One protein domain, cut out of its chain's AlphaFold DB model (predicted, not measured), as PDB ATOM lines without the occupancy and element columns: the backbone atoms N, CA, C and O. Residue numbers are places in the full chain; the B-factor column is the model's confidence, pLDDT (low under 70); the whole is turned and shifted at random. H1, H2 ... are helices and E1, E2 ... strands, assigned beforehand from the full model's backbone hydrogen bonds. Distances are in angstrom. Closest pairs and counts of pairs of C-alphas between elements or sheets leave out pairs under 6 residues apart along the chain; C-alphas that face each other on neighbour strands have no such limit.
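AT A GLANCE: This is residues 6 to 115 of the 134 residues of an uncharacterized protein of Candidatus Sulfotelmatomonas gaucii (UniProt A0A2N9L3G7). A long antiparallel hairpin, E6 and E7, runs through the body and, with E5 beside E7, makes a strongly twisted sheet that curls round helix H2. Toward the other end, E1, E3 and E2 extend the sheet beside the first residues of E6, while E4 pairs with the last residues of E7 and H1 packs on E4. The printed part has 110 residues with two named helices and seven named strands: along the chain come three strands (E1 to E3), then H1, then two strands (E4 and E5), then H2, then the last two strands (E6 and E7); the class is mixed, helices and strands, and the seven strands make one branched sheet whose neighbour pairs are antiparallel and in which E7 has three neighbours, with E4 and E5 on one side of it and E6 on the other side. It is compact, with a radius of gyration of the C-alphas of 14.7 A, and only just elongated, spanning 52 by 26 by 22 A.

HOW THE PARTS SIT: E1, residues 6 to 9, has E3, residues 29 to 32, on one side, with N 8 and O 30 at 2.8 A, and E6, residues 88 to 99, on the other, with N 7 and O 89 at 2.8 A. E2, residues 22 to 25, forms a hairpin with E3, N 23 and O 31 being 2.9 A apart. H1, residues 37 to 46, is on the sheet at a height of 8.3 A; its closest C-alphas to E4, residues 50 to 52, are Asp 41 and Cys 51, 5.8 A. E7, residues 102 to 115, has E4 and E5, residues 58 to 64, on one side, with N 50 and O 115 at 2.8 A and N 60 and O 107 at 2.9 A. H2, residues 67 to 81, has its closest C-alphas to E5 at Gly 62 and Ala 74, 3.8 A. E6, on the other side of E7, bends by 55 degrees at residue 92; N 95 and O 106 are 2.9 A apart. In H1 and H2 every O i to N i+4 pair is within hydrogen-bond range.

IN THESE COORDINATES: E1 begins at C-alpha 6, (-8.385, -20.037, 42.758). H1 is 14.2 A long, E5 19.9 A, H2 21.1 A, E6 32.4 A and E7 41.1 A. E7 ends at C-alpha 115, (-4.539, -10.364, 31.515).

THE WHOLE: The farthest C-alphas, Gly 48 and Leu 100, are 51.6 A apart. The printed part has no cut; the E1 to E2 link, 12 residues, is long. No printed residue is under 70 in pLDDT.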
ATOM      1  N   ILE A   6      -9.364 -20.749  43.582       96.81
ATOM      2  CA  ILE A   6      -8.385 -20.037  42.758       96.81
ATOM      3  C   ILE A   6      -7.430 -19.229  43.625       96.81
ATOM      4  O   ILE A   6      -7.831 -18.513  44.535       96.81
ATOM      5  N   PHE A   7      -6.145 -19.371  43.333       97.50
ATOM      6  CA  PHE A   7      -5.070 -18.627  43.957       97.50
ATOM      7  C   PHE A   7      -4.607 -17.540  43.004       97.50
ATOM      8  O   PHE A   7      -4.364 -17.805  41.825       97.50
ATOM      9  N   LEU A   8      -4.438 -16.336  43.525       97.88
ATOM     10  CA  LEU A   8      -3.857 -15.201  42.829       97.88
ATOM     11  C   LEU A   8      -2.491 -14.914  43.428       97.88
ATOM     12  O   LEU A   8      -2.317 -14.957  44.647       97.88
ATOM     13  N   ARG A   9      -1.512 -14.585  42.592       97.31
ATOM     14  CA  ARG A   9      -0.287 -13.970  43.095       97.31
ATOM     15  C   ARG A   9      -0.616 -12.625  43.744       97.31
ATOM     16  O   ARG A   9      -1.591 -11.972  43.369       97.31
ATOM     17  N   LYS A  10       0.186 -12.191  44.716       96.19
ATOM     18  CA  LYS A  10      -0.025 -10.901  45.402       96.19
ATOM     19  C   LYS A  10      -0.040  -9.723  44.427       96.19
ATOM     20  O   LYS A  10      -0.859  -8.826  44.581       96.19
ATOM     21  N   GLU A  11       0.820  -9.792  43.421       93.88
ATOM     22  CA  GLU A  11       0.999  -8.839  42.329       93.88
ATOM     23  C   GLU A  11       0.025  -9.034  41.153       93.88
ATOM     24  O   GLU A  11       0.145  -8.343  40.144       93.88
ATOM     25  N   CYS A  12      -0.915  -9.984  41.236       95.12
ATOM     26  CA  CYS A  12      -1.896 -10.192  40.177       95.12
ATOM     27  C   CYS A  12      -2.784  -8.952  40.036       95.12
ATOM     28  O   CYS A  12      -3.515  -8.595  40.961       95.12
ATOM     29  N   ILE A  13      -2.742  -8.333  38.859       94.81
ATOM     30  CA  ILE A  13      -3.623  -7.226  38.495       94.81
ATOM     31  C   ILE A  13      -4.949  -7.818  38.010       94.81
ATOM     32  O   ILE A  13      -4.962  -8.785  37.245       94.81
ATOM     33  N   LEU A  14      -6.053  -7.251  38.484       95.94
ATOM     34  CA  LEU A  14      -7.416  -7.593  38.085       95.94
ATOM     35  C   LEU A  14      -8.068  -6.389  37.384       95.94
ATOM     36  O   LEU A  14      -7.592  -5.264  37.563       95.94
ATOM     37  N   PRO A  15      -9.145  -6.604  36.604       95.44
ATOM     38  CA  PRO A  15      -9.920  -5.512  36.034       95.44
ATOM     39  C   PRO A  15     -10.347  -4.480  37.082       95.44
ATOM     40  O   PRO A  15     -10.662  -4.824  38.224       95.44
ATOM     41  N   GLU A  16     -10.437  -3.217  36.665       88.25
ATOM     42  CA  GLU A  16     -10.958  -2.147  37.512       88.25
ATOM     43  C   GLU A  16     -12.367  -2.522  38.010       88.25
ATOM     44  O   GLU A  16     -13.248  -2.844  37.210       88.25
ATOM     45  N   ARG A  17     -12.580  -2.475  39.336       90.62
ATOM     46  CA  ARG A  17     -13.810  -2.879  40.063       90.62
ATOM     47  C   ARG A  17     -14.002  -4.381  40.311       90.62
ATOM     48  O   ARG A  17     -15.011  -4.745  40.914       90.62
ATOM     49  N   LEU A  18     -13.073  -5.246  39.903       95.19
ATOM     50  CA  LEU A  18     -13.057  -6.644  40.339       95.19
ATOM     51  C   LEU A  18     -12.131  -6.807  41.549       95.19
ATOM     52  O   LEU A  18     -10.928  -6.995  41.393       95.19
ATOM     53  N   ASP A  19     -12.713  -6.759  42.745       94.88
ATOM     54  CA  ASP A  19     -11.996  -6.898  44.018       94.88
ATOM     55  C   ASP A  19     -12.616  -8.031  44.850       94.88
ATOM     56  O   ASP A  19     -13.496  -7.794  45.681       94.88
ATOM     57  N   PRO A  20     -12.281  -9.299  44.550       95.25
ATOM     58  CA  PRO A  20     -12.829 -10.418  45.291       95.25
ATOM     59  C   PRO A  20     -12.200 -10.493  46.685       95.25
ATOM     60  O   PRO A  20     -11.039 -10.139  46.877       95.25
ATOM     61  N   LEU A  21     -12.947 -11.029  47.647       96.50
ATOM     62  CA  LEU A  21     -12.407 -11.303  48.974       96.50
ATOM     63  C   LEU A  21     -11.263 -12.322  48.868       96.50
ATOM     64  O   LEU A  21     -11.359 -13.304  48.124       96.50
ATOM     65  N   THR A  22     -10.159 -12.082  49.579       97.19
ATOM     66  CA  THR A  22      -8.996 -12.973  49.545       97.19
ATOM     67  C   THR A  22      -8.355 -13.170  50.907       97.19
ATOM     68  O   THR A  22      -8.178 -12.199  51.641       97.19
ATOM     69  N   GLU A  23      -7.859 -14.380  51.161       96.56
ATOM     70  CA  GLU A  23      -7.001 -14.708  52.300       96.56
ATOM     71  C   GLU A  23      -5.546 -14.967  51.860       96.56
ATOM     72  O   GLU A  23      -5.306 -15.567  50.808       96.56
ATOM     73  N   PRO A  24      -4.526 -14.527  52.619       96.56
ATOM     74  CA  PRO A  24      -3.132 -14.847  52.314       96.56
ATOM     75  C   PRO A  24      -2.848 -16.353  52.399       96.56
ATOM     76  O   PRO A  24      -3.181 -16.997  53.385       96.56
ATOM     77  N   VAL A  25      -2.137 -16.900  51.407       94.88
ATOM     78  CA  VAL A  25      -1.674 -18.297  51.414       94.88
ATOM     79  C   VAL A  25      -0.186 -18.343  51.084       94.88
ATOM     80  O   VAL A  25       0.244 -18.075  49.962       94.88
ATOM     81  N   GLY A  26       0.631 -18.702  52.074       90.12
ATOM     82  CA  GLY A  26       2.086 -18.657  51.944       90.12
ATOM     83  C   GLY A  26       2.613 -17.248  51.632       90.12
ATOM     84  O   GLY A  26       1.995 -16.234  51.949       90.12
ATOM     85  N   GLU A  27       3.792 -17.171  51.015       88.94
ATOM     86  CA  GLU A  27       4.507 -15.895  50.879       88.94
ATOM     87  C   GLU A  27       3.972 -14.990  49.764       88.94
ATOM     88  O   GLU A  27       3.892 -13.780  49.955       88.94
ATOM     89  N   ASN A  28       3.604 -15.550  48.609       95.12
ATOM     90  CA  ASN A  28       3.355 -14.782  47.378       95.12
ATOM     91  C   ASN A  28       1.976 -15.026  46.765       95.12
ATOM     92  O   ASN A  28       1.722 -14.591  45.644       95.12
ATOM     93  N   TRP A  29       1.093 -15.722  47.480       97.94
ATOM     94  CA  TRP A  29      -0.222 -16.094  46.982       97.94
ATOM     95  C   TRP A  29      -1.324 -15.638  47.930       97.94
ATOM     96  O   TRP A  29      -1.110 -15.415  49.122       97.94
ATOM     97  N   LYS A  30      -2.510 -15.477  47.360       97.81
ATOM     98  CA  LYS A  30      -3.768 -15.200  48.040       97.81
ATOM     99  C   LYS A  30      -4.796 -16.188  47.499       97.81
ATOM    100  O   LYS A  30      -4.863 -16.368  46.283       97.81
ATOM    101  N   LEU A  31      -5.554 -16.852  48.357       97.69
ATOM    102  CA  LEU A  31      -6.711 -17.644  47.955       97.69
ATOM    103  C   LEU A  31      -7.906 -16.707  47.831       97.69
ATOM    104  O   LEU A  31      -8.150 -15.883  48.703       97.69
ATOM    105  N   VAL A  32      -8.617 -16.816  46.721       97.44
ATOM    106  CA  VAL A  32      -9.880 -16.123  46.520       97.44
ATOM    107  C   VAL A  32     -10.982 -16.868  47.258       97.44
ATOM    108  O   VAL A  32     -11.176 -18.073  47.065       97.44
ATOM    109  N   GLU A  33     -11.702 -16.133  48.091       95.31
ATOM    110  CA  GLU A  33     -12.798 -16.645  48.892       95.31
ATOM    111  C   GLU A  33     -14.122 -16.561  48.126       95.31
ATOM    112  O   GLU A  33     -14.301 -15.727  47.240       95.31
ATOM    113  N   GLU A  34     -15.054 -17.446  48.489       91.75
ATOM    114  CA  GLU A  34     -16.460 -17.485  48.044       91.75
ATOM    115  C   GLU A  34     -16.729 -17.736  46.548       91.75
ATOM    116  O   GLU A  34     -17.732 -18.373  46.215       91.75
ATOM    117  N   ILE A  35     -15.842 -17.322  45.643       94.56
ATOM    118  CA  ILE A  35     -15.998 -17.484  44.198       94.56
ATOM    119  C   ILE A  35     -15.115 -18.608  43.653       94.56
ATOM    120  O   ILE A  35     -13.944 -18.767  43.994       94.56
ATOM    121  N   THR A  36     -15.697 -19.409  42.765       94.94
ATOM    122  CA  THR A  36     -14.994 -20.489  42.065       94.94
ATOM    123  C   THR A  36     -14.315 -19.964  40.803       94.94
ATOM    124  O   THR A  36     -14.701 -18.932  40.250       94.94
ATOM    125  N   ALA A  37     -13.332 -20.704  40.292       94.44
ATOM    126  CA  ALA A  37     -12.616 -20.343  39.071       94.44
ATOM    127  C   ALA A  37     -13.537 -20.080  37.852       94.44
ATOM    128  O   ALA A  37     -13.293 -19.090  37.164       94.44
ATOM    129  N   PRO A  38     -14.616 -20.853  37.585       94.62
ATOM    130  CA  PRO A  38     -15.553 -20.539  36.496       94.62
ATOM    131  C   PRO A  38     -16.310 -19.216  36.684       94.62
ATOM    132  O   PRO A  38     -16.556 -18.490  35.715       94.62
ATOM    133  N   VAL A  39     -16.674 -18.882  37.927       96.12
ATOM    134  CA  VAL A  39     -17.352 -17.619  38.253       96.12
ATOM    135  C   VAL A  39     -16.394 -16.450  38.053       96.12
ATOM    136  O   VAL A  39     -16.746 -15.491  37.365       96.12
ATOM    137  N   LEU A  40     -15.164 -16.562  38.568       95.69
ATOM    138  CA  LEU A  40     -14.131 -15.548  38.373       95.69
ATOM    139  C   LEU A  40     -13.806 -15.355  36.882       95.69
ATOM    140  O   LEU A  40     -13.750 -14.220  36.419       95.69
ATOM    141  N   ASP A  41     -13.660 -16.437  36.107       95.12
ATOM    142  CA  ASP A  41     -13.431 -16.364  34.653       95.12
ATOM    143  C   ASP A  41     -14.573 -15.617  33.945       95.12
ATOM    144  O   ASP A  41     -14.336 -14.749  33.107       95.12
ATOM    145  N   THR A  42     -15.823 -15.873  34.339       95.88
ATOM    146  CA  THR A  42     -16.983 -15.154  33.793       95.88
ATOM    147  C   THR A  42     -16.935 -13.659  34.115       95.88
ATOM    148  O   THR A  42     -17.207 -12.838  33.237       95.88
ATOM    149  N   MET A  43     -16.584 -13.285  35.350       96.12
ATOM    150  CA  MET A  43     -16.458 -11.880  35.759       96.12
ATOM    151  C   MET A  43     -15.350 -11.164  34.980       96.12
ATOM    152  O   MET A  43     -15.596 -10.099  34.416       96.12
ATOM    153  N   ILE A  44     -14.174 -11.789  34.876       95.94
ATOM    154  CA  ILE A  44     -13.024 -11.284  34.115       95.94
ATOM    155  C   ILE A  44     -13.418 -11.045  32.650       95.94
ATOM    156  O   ILE A  44     -13.216  -9.953  32.120       95.94
ATOM    157  N   ARG A  45     -14.061 -12.029  32.008       94.56
ATOM    158  CA  ARG A  45     -14.485 -11.924  30.602       94.56
ATOM    159  C   ARG A  45     -15.525 -10.839  30.361       94.56
ATOM    160  O   ARG A  45     -15.466 -10.164  29.337       94.56
ATOM    161  N   ARG A  46     -16.469 -10.644  31.287       95.38
ATOM    162  CA  ARG A  46     -17.475  -9.567  31.188       95.38
ATOM    163  C   ARG A  46     -16.851  -8.173  31.193       95.38
ATOM    164  O   ARG A  46     -17.461  -7.249  30.671       95.38
ATOM    165  N   MET A  47     -15.655  -8.036  31.757       95.06
ATOM    166  CA  MET A  47     -14.893  -6.788  31.797       95.06
ATOM    167  C   MET A  47     -13.888  -6.668  30.640       95.06
ATOM    168  O   MET A  47     -13.055  -5.770  30.648       95.06
ATOM    169  N   GLY A  48     -13.953  -7.557  29.641       93.56
ATOM    170  CA  GLY A  48     -13.079  -7.531  28.464       93.56
ATOM    171  C   GLY A  48     -11.690  -8.133  28.682       93.56
ATOM    172  O   GLY A  48     -10.878  -8.098  27.766       93.56
ATOM    173  N   TRP A  49     -11.422  -8.702  29.860       95.62
ATOM    174  CA  TRP A  49     -10.157  -9.357  30.183       95.62
ATOM    175  C   TRP A  49     -10.202 -10.859  29.866       95.62
ATOM    176  O   TRP A  49     -11.253 -11.450  29.602       95.62
ATOM    177  N   HIS A  50      -9.047 -11.515  29.950       92.75
ATOM    178  CA  HIS A  50      -8.874 -12.933  29.655       92.75
ATOM    179  C   HIS A  50      -8.296 -13.693  30.853       92.75
ATOM    180  O   HIS A  50      -7.347 -13.231  31.478       92.75
ATOM    181  N   CYS A  51      -8.820 -14.894  31.134       91.69
ATOM    182  CA  CYS A  51      -8.249 -15.849  32.090       91.69
ATOM    183  C   CYS A  51      -7.964 -17.193  31.393       91.69
ATOM    184  O   CYS A  51      -8.846 -18.033  31.192       91.69
ATOM    185  N   MET A  52      -6.712 -17.397  30.984       89.31
ATOM    186  CA  MET A  52      -6.296 -18.490  30.097       89.31
ATOM    187  C   MET A  52      -5.621 -19.646  30.840       89.31
ATOM    188  O   MET A  52      -5.083 -19.479  31.933       89.31
ATOM    189  N   TRP A  53      -5.628 -20.826  30.215       85.12
ATOM    190  CA  TRP A  53      -4.995 -22.057  30.690       85.12
ATOM    191  C   TRP A  53      -3.932 -22.423  29.651       85.12
ATOM    192  O   TRP A  53      -4.270 -22.905  28.575       85.12
ATOM    193  N   VAL A  54      -2.660 -22.133  29.921       74.19
ATOM    194  CA  VAL A  54      -1.594 -22.285  28.900       74.19
ATOM    195  C   VAL A  54      -0.502 -23.265  29.349       74.19
ATOM    196  O   VAL A  54       0.335 -23.695  28.563       74.19
ATOM    197  N   GLY A  55      -0.504 -23.652  30.628       80.31
ATOM    198  CA  GLY A  55       0.475 -24.563  31.217       80.31
ATOM    199  C   GLY A  55      -0.057 -25.978  31.434       80.31
ATOM    200  O   GLY A  55      -1.261 -26.200  31.557       80.31
ATOM    201  N   ARG A  56       0.865 -26.939  31.560       90.31
ATOM    202  CA  ARG A  56       0.541 -28.260  32.114       90.31
ATOM    203  C   ARG A  56       0.154 -28.127  33.596       90.31
ATOM    204  O   ARG A  56       0.730 -27.271  34.275       90.31
ATOM    205  N   PRO A  57      -0.748 -28.984  34.112       93.81
ATOM    206  CA  PRO A  57      -1.000 -29.069  35.541       93.81
ATOM    207  C   PRO A  57       0.295 -29.303  36.324       93.81
ATOM    208  O   PRO A  57       1.185 -30.050  35.907       93.81
ATOM    209  N   CYS A  58       0.390 -28.671  37.481       93.62
ATOM    210  CA  CYS A  58       1.476 -28.814  38.423       93.62
ATOM    211  C   CYS A  58       1.028 -29.682  39.599       93.62
ATOM    212  O   CYS A  58       0.274 -29.226  40.458       93.62
ATOM    213  N   SER A  59       1.548 -30.907  39.671       97.31
ATOM    214  CA  SER A  59       1.322 -31.806  40.805       97.31
ATOM    215  C   SER A  59       2.542 -31.845  41.723       97.31
ATOM    216  O   SER A  59       3.677 -31.997  41.256       97.31
ATOM    217  N   ARG A  60       2.338 -31.710  43.035       97.94
ATOM    218  CA  ARG A  60       3.405 -31.841  44.040       97.94
ATOM    219  C   ARG A  60       2.958 -32.681  45.218       97.94
ATOM    220  O   ARG A  60       1.789 -32.676  45.589       97.94
ATOM    221  N   ARG A  61       3.928 -33.394  45.798       98.06
ATOM    222  CA  ARG A  61       3.730 -34.271  46.949       98.06
ATOM    223  C   ARG A  61       4.134 -33.587  48.257       98.06
ATOM    224  O   ARG A  61       5.182 -32.938  48.347       98.06
ATOM    225  N   GLY A  62       3.301 -33.766  49.266       97.25
ATOM    226  CA  GLY A  62       3.493 -33.376  50.653       97.25
ATOM    227  C   GLY A  62       3.545 -34.590  51.571       97.25
ATOM    228  O   GLY A  62       3.089 -35.673  51.203       97.25
ATOM    229  N   PHE A  63       4.137 -34.391  52.743       97.38
ATOM    230  CA  PHE A  63       4.277 -35.390  53.799       97.38
ATOM    231  C   PHE A  63       4.027 -34.690  55.131       97.38
ATOM    232  O   PHE A  63       4.451 -33.542  55.273       97.38
ATOM    233  N   GLY A  64       3.383 -35.367  56.075       96.69
ATOM    234  CA  GLY A  64       3.014 -34.781  57.359       96.69
ATOM    235  C   GLY A  64       2.647 -35.827  58.406       96.69
ATOM    236  O   GLY A  64       2.434 -36.999  58.075       96.69
ATOM    237  N   LEU A  65       2.600 -35.401  59.669       96.06
ATOM    238  CA  LEU A  65       2.096 -36.232  60.766       96.06
ATOM    239  C   LEU A  65       0.565 -36.288  60.755       96.06
ATOM    240  O   LEU A  65      -0.008 -37.288  61.180       96.06
ATOM    241  N   THR A  66      -0.073 -35.253  60.212       96.75
ATOM    242  CA  THR A  66      -1.510 -35.185  59.940       96.75
ATOM    243  C   THR A  66      -1.777 -35.117  58.435       96.75
ATOM    244  O   THR A  66      -0.871 -34.876  57.625       96.75
ATOM    245  N   GLU A  67      -3.028 -35.355  58.036       96.12
ATOM    246  CA  GLU A  67      -3.440 -35.158  56.645       96.12
ATOM    247  C   GLU A  67      -3.309 -33.686  56.248       96.12
ATOM    248  O   GLU A  67      -2.791 -33.389  55.172       96.12
ATOM    249  N   GLU A  68      -3.695 -32.783  57.145       96.31
ATOM    250  CA  GLU A  68      -3.610 -31.336  56.983       96.31
ATOM    251  C   GLU A  68      -2.170 -30.894  56.701       96.31
ATOM    252  O   GLU A  68      -1.923 -30.273  55.667       96.31
ATOM    253  N   ASP A  69      -1.201 -31.319  57.522       96.56
ATOM    254  CA  ASP A  69       0.225 -31.018  57.328       96.56
ATOM    255  C   ASP A  69       0.712 -31.479  55.944       96.56
ATOM    256  O   ASP A  69       1.464 -30.788  55.242       96.56
ATOM    257  N   ALA A  70       0.284 -32.679  55.528       97.62
ATOM    258  CA  ALA A  70       0.662 -33.239  54.240       97.62
ATOM    259  C   ALA A  70       0.055 -32.429  53.084       97.62
ATOM    260  O   ALA A  70       0.754 -32.145  52.106       97.62
ATOM    261  N   VAL A  71      -1.217 -32.038  53.183       97.12
ATOM    262  CA  VAL A  71      -1.918 -31.239  52.168       97.12
ATOM    263  C   VAL A  71      -1.338 -29.831  52.076       97.12
ATOM    264  O   VAL A  71      -1.032 -29.382  50.971       97.12
ATOM    265  N   GLU A  72      -1.116 -29.152  53.200       96.25
ATOM    266  CA  GLU A  72      -0.520 -27.815  53.244       96.25
ATOM    267  C   GLU A  72       0.897 -27.817  52.662       96.25
ATOM    268  O   GLU A  72       1.231 -27.000  51.797       96.25
ATOM    269  N   GLY A  73       1.718 -28.801  53.041       96.81
ATOM    270  CA  GLY A  73       3.055 -28.975  52.483       96.81
ATOM    271  C   GLY A  73       3.039 -29.248  50.973       96.81
ATOM    272  O   GLY A  73       3.877 -28.715  50.234       96.81
ATOM    273  N   ALA A  74       2.084 -30.053  50.492       97.88
ATOM    274  CA  ALA A  74       1.892 -30.322  49.067       97.88
ATOM    275  C   ALA A  74       1.466 -29.057  48.308       97.88
ATOM    276  O   ALA A  74       2.054 -28.743  47.270       97.88
ATOM    277  N   LEU A  75       0.494 -28.313  48.841       97.56
ATOM    278  CA  LEU A  75      -0.020 -27.072  48.265       97.56
ATOM    279  C   LEU A  75       1.071 -26.005  48.182       97.56
ATOM    280  O   LEU A  75       1.296 -25.441  47.112       97.56
ATOM    281  N   ALA A  76       1.800 -25.769  49.274       97.06
ATOM    282  CA  ALA A  76       2.878 -24.788  49.311       97.06
ATOM    283  C   ALA A  76       3.971 -25.115  48.279       97.06
ATOM    284  O   ALA A  76       4.480 -24.227  47.592       97.06
ATOM    285  N   ARG A  77       4.311 -26.403  48.118       97.44
ATOM    286  CA  ARG A  77       5.233 -26.858  47.066       97.44
ATOM    287  C   ARG A  77       4.650 -26.647  45.671       97.44
ATOM    288  O   ARG A  77       5.383 -26.173  44.808       97.44
ATOM    289  N   ALA A  78       3.374 -26.977  45.453       97.00
ATOM    290  CA  ALA A  78       2.698 -26.812  44.165       97.00
ATOM    291  C   ALA A  78       2.676 -25.343  43.724       97.00
ATOM    292  O   ALA A  78       3.117 -25.043  42.615       97.00
ATOM    293  N   LEU A  79       2.270 -24.434  44.615       96.75
ATOM    294  CA  LEU A  79       2.239 -22.988  44.379       96.75
ATOM    295  C   LEU A  79       3.631 -22.416  44.073       96.75
ATOM    296  O   LEU A  79       3.779 -21.623  43.144       96.75
ATOM    297  N   ARG A  80       4.677 -22.847  44.794       95.75
ATOM    298  CA  ARG A  80       6.064 -22.429  44.500       95.75
ATOM    299  C   ARG A  80       6.553 -22.883  43.127       95.75
ATOM    300  O   ARG A  80       7.384 -22.206  42.534       95.75
ATOM    301  N   SER A  81       6.060 -24.013  42.619       94.81
ATOM    302  CA  SER A  81       6.439 -24.525  41.298       94.81
ATOM    303  C   SER A  81       5.610 -23.990  40.133       94.81
ATOM    304  O   SER A  81       5.932 -24.296  38.985       94.81
ATOM    305  N   VAL A  82       4.568 -23.195  40.385       94.38
ATOM    306  CA  VAL A  82       3.888 -22.463  39.312       94.38
ATOM    307  C   VAL A  82       4.875 -21.444  38.737       94.38
ATOM    308  O   VAL A  82       5.405 -20.606  39.470       94.38
ATOM    309  N   ALA A  83       5.142 -21.525  37.429       92.75
ATOM    310  CA  ALA A  83       6.104 -20.648  36.760       92.75
ATOM    311  C   ALA A  83       5.758 -19.165  36.982       92.75
ATOM    312  O   ALA A  83       4.583 -18.799  37.054       92.75
ATOM    313  N   ARG A  84       6.780 -18.303  37.081       91.00
ATOM    314  CA  ARG A  84       6.605 -16.880  37.443       91.00
ATOM    315  C   ARG A  84       5.699 -16.118  36.477       91.00
ATOM    316  O   ARG A  84       5.000 -15.218  36.916       91.00
ATOM    317  N   ARG A  85       5.672 -16.514  35.200       89.75
ATOM    318  CA  ARG A  85       4.806 -15.908  34.178       89.75
ATOM    319  C   ARG A  85       3.310 -16.061  34.452       89.75
ATOM    320  O   ARG A  85       2.551 -15.291  33.897       89.75
ATOM    321  N   PHE A  86       2.902 -17.060  35.242       93.75
ATOM    322  CA  PHE A  86       1.502 -17.289  35.593       93.75
ATOM    323  C   PHE A  86       1.172 -16.548  36.884       93.75
ATOM    324  O   PHE A  86       1.793 -16.803  37.921       93.75
ATOM    325  N   ASN A  87       0.184 -15.662  36.828       95.69
ATOM    326  CA  ASN A  87      -0.265 -14.865  37.972       95.69
ATOM    327  C   ASN A  87      -1.434 -15.485  38.753       95.69
ATOM    328  O   ASN A  87      -1.801 -14.962  39.804       95.69
ATOM    329  N   ALA A  88      -1.976 -16.613  38.293       96.44
ATOM    330  CA  ALA A  88      -3.040 -17.333  38.977       96.44
ATOM    331  C   ALA A  88      -2.852 -18.859  38.894       96.44
ATOM    332  O   ALA A  88      -2.120 -19.385  38.050       96.44
ATOM    333  N   ALA A  89      -3.512 -19.593  39.785       96.81
ATOM    334  CA  ALA A  89      -3.531 -21.050  39.790       96.81
ATOM    335  C   ALA A  89      -4.884 -21.567  40.284       96.81
ATOM    336  O   ALA A  89      -5.379 -21.137  41.318       96.81
ATOM    337  N   GLU A  90      -5.478 -22.505  39.562       97.12
ATOM    338  CA  GLU A  90      -6.732 -23.152  39.945       97.12
ATOM    339  C   GLU A  90      -6.443 -24.474  40.659       97.12
ATOM    340  O   GLU A  90      -5.619 -25.272  40.213       97.12
ATOM    341  N   PHE A  91      -7.120 -24.720  41.775       97.00
ATOM    342  CA  PHE A  91      -7.081 -25.997  42.465       97.00
ATOM    343  C   PHE A  91      -7.875 -27.049  41.690       97.00
ATOM    344  O   PHE A  91      -9.088 -26.927  41.521       97.00
ATOM    345  N   VAL A  92      -7.183 -28.105  41.260       96.31
ATOM    346  CA  VAL A  92      -7.782 -29.198  40.485       96.31
ATOM    347  C   VAL A  92      -8.175 -30.343  41.405       96.31
ATOM    348  O   VAL A  92      -9.316 -30.795  41.388       96.31
ATOM    349  N   SER A  93      -7.228 -30.840  42.202       97.00
ATOM    350  CA  SER A  93      -7.461 -32.014  43.040       97.00
ATOM    351  C   SER A  93      -6.458 -32.144  44.180       97.00
ATOM    352  O   SER A  93      -5.343 -31.614  44.139       97.00
ATOM    353  N   VAL A  94      -6.870 -32.911  45.189       97.38
ATOM    354  CA  VAL A  94      -6.015 -33.441  46.246       97.38
ATOM    355  C   VAL A  94      -6.229 -34.947  46.344       97.38
ATOM    356  O   VAL A  94      -7.359 -35.427  46.280       97.38
ATOM    357  N   GLN A  95      -5.137 -35.689  46.470       97.12
ATOM    358  CA  GLN A  95      -5.138 -37.123  46.738       97.12
ATOM    359  C   GLN A  95      -4.342 -37.350  48.016       97.12
ATOM    360  O   GLN A  95      -3.126 -37.175  48.003       97.12
ATOM    361  N   ALA A  96      -5.018 -37.702  49.107       96.19
ATOM    362  CA  ALA A  96      -4.383 -37.997  50.385       96.19
ATOM    363  C   ALA A  96      -4.364 -39.508  50.647       96.19
ATOM    364  O   ALA A  96      -5.293 -40.229  50.285       96.19
ATOM    365  N   ALA A  97      -3.285 -39.991  51.257       96.44
ATOM    366  CA  ALA A  97      -3.125 -41.384  51.654       96.44
ATOM    367  C   ALA A  97      -2.251 -41.495  52.905       96.44
ATOM    368  O   ALA A  97      -1.331 -40.699  53.107       96.44
ATOM    369  N   ARG A  98      -2.505 -42.520  53.721       96.44
ATOM    370  CA  ARG A  98      -1.736 -42.818  54.933       96.44
ATOM    371  C   ARG A  98      -0.977 -44.130  54.770       96.44
ATOM    372  O   ARG A  98      -1.583 -45.162  54.488       96.44
ATOM    373  N   HIS A  99       0.331 -44.102  55.007       90.88
ATOM    374  CA  HIS A  99       1.197 -45.276  54.921       90.88
ATOM    375  C   HIS A  99       2.148 -45.323  56.115       90.88
ATOM    376  O   HIS A  99       2.857 -44.357  56.374       90.88
ATOM    377  N   LEU A 100       2.169 -46.452  56.836       90.44
ATOM    378  CA  LEU A 100       3.104 -46.708  57.947       90.44
ATOM    379  C   LEU A 100       3.174 -45.565  58.986       90.44
ATOM    380  O   LEU A 100       4.243 -45.231  59.481       90.44
ATOM    381  N   GLY A 101       2.030 -44.951  59.304       90.00
ATOM    382  CA  GLY A 101       1.943 -43.856  60.281       90.00
ATOM    383  C   GLY A 101       2.272 -42.459  59.740       90.00
ATOM    384  O   GLY A 101       2.139 -41.497  60.485       90.00
ATOM    385  N   LEU A 102       2.637 -42.326  58.462       95.06
ATOM    386  CA  LEU A 102       2.883 -41.045  57.795       95.06
ATOM    387  C   LEU A 102       1.735 -40.700  56.839       95.06
ATOM    388  O   LEU A 102       1.279 -41.553  56.067       95.06
ATOM    389  N   HIS A 103       1.294 -39.443  56.852       97.81
ATOM    390  CA  HIS A 103       0.348 -38.923  55.872       97.81
ATOM    391  C   HIS A 103       1.092 -38.387  54.650       97.81
ATOM    392  O   HIS A 103       2.133 -37.733  54.748       97.81
ATOM    393  N   THR A 104       0.543 -38.668  53.475       97.69
ATOM    394  CA  THR A 104       1.030 -38.188  52.184       97.69
ATOM    395  C   THR A 104      -0.115 -37.529  51.439       97.69
ATOM    396  O   THR A 104      -1.248 -38.000  51.504       97.69
ATOM    397  N   ALA A 105       0.175 -36.456  50.712       98.06
ATOM    398  CA  ALA A 105      -0.806 -35.807  49.856       98.06
ATOM    399  C   ALA A 105      -0.184 -35.437  48.515       98.06
ATOM    400  O   ALA A 105       0.986 -35.063  48.451       98.06
ATOM    401  N   ILE A 106      -0.954 -35.518  47.437       98.25
ATOM    402  CA  ILE A 106      -0.605 -34.966  46.131       98.25
ATOM    403  C   ILE A 106      -1.639 -33.896  45.810       98.25
ATOM    404  O   ILE A 106      -2.821 -34.196  45.673       98.25
ATOM    405  N   VAL A 107      -1.184 -32.654  45.686       98.19
ATOM    406  CA  VAL A 107      -2.008 -31.525  45.246       98.19
ATOM    407  C   VAL A 107      -1.694 -31.237  43.789       98.19
ATOM    408  O   VAL A 107      -0.521 -31.142  43.421       98.19
ATOM    409  N   THR A 108      -2.739 -31.084  42.980       97.81
ATOM    410  CA  THR A 108      -2.642 -30.683  41.575       97.81
ATOM    411  C   THR A 108      -3.260 -29.307  41.387       97.81
ATOM    412  O   THR A 108      -4.421 -29.079  41.731       97.81
ATOM    413  N   LEU A 109      -2.474 -28.401  40.815       97.19
ATOM    414  CA  LEU A 109      -2.896 -27.060  40.434       97.19
ATOM    415  C   LEU A 109      -2.825 -26.900  38.922       97.19
ATOM    416  O   LEU A 109      -1.904 -27.404  38.285       97.19
ATOM    417  N   GLN A 110      -3.745 -26.144  38.351       96.75
ATOM    418  CA  GLN A 110      -3.716 -25.741  36.957       96.75
ATOM    419  C   GLN A 110      -3.245 -24.284  36.877       96.75
ATOM    420  O   GLN A 110      -3.970 -23.397  37.325       96.75
ATOM    421  N   PRO A 111      -2.050 -23.999  36.327       96.19
ATOM    422  CA  PRO A 111      -1.599 -22.625  36.134       96.19
ATOM    423  C   PRO A 111      -2.548 -21.848  35.216       96.19
ATOM    424  O   PRO A 111      -2.978 -22.362  34.174       96.19
ATOM    425  N   ARG A 112      -2.843 -20.606  35.598       95.06
ATOM    426  CA  ARG A 112      -3.712 -19.682  34.869       95.06
ATOM    427  C   ARG A 112      -2.988 -18.360  34.630       95.06
ATOM    428  O   ARG A 112      -2.099 -17.978  35.388       95.06
ATOM    429  N   GLN A 113      -3.390 -17.673  33.569       94.62
ATOM    430  CA  GLN A 113      -2.925 -16.326  33.268       94.62
ATOM    431  C   GLN A 113      -4.115 -15.388  33.123       94.62
ATOM    432  O   GLN A 113      -4.938 -15.596  32.233       94.62
ATOM    433  N   ILE A 114      -4.187 -14.376  33.985       94.56
ATOM    434  CA  ILE A 114      -5.160 -13.285  33.923       94.56
ATOM    435  C   ILE A 114      -4.493 -12.075  33.271       94.56
ATOM    436  O   ILE A 114      -3.417 -11.667  33.699       94.56
ATOM    437  N   GLN A 115      -5.099 -11.508  32.234       93.25
ATOM    438  CA  GLN A 115      -4.539 -10.364  31.515       93.25
ATOM    439  C   GLN A 115      -5.621  -9.578  30.777       93.25
ATOM    440  O   GLN A 115      -6.621 -10.149  30.348       93.25
TER     441      GLN A 115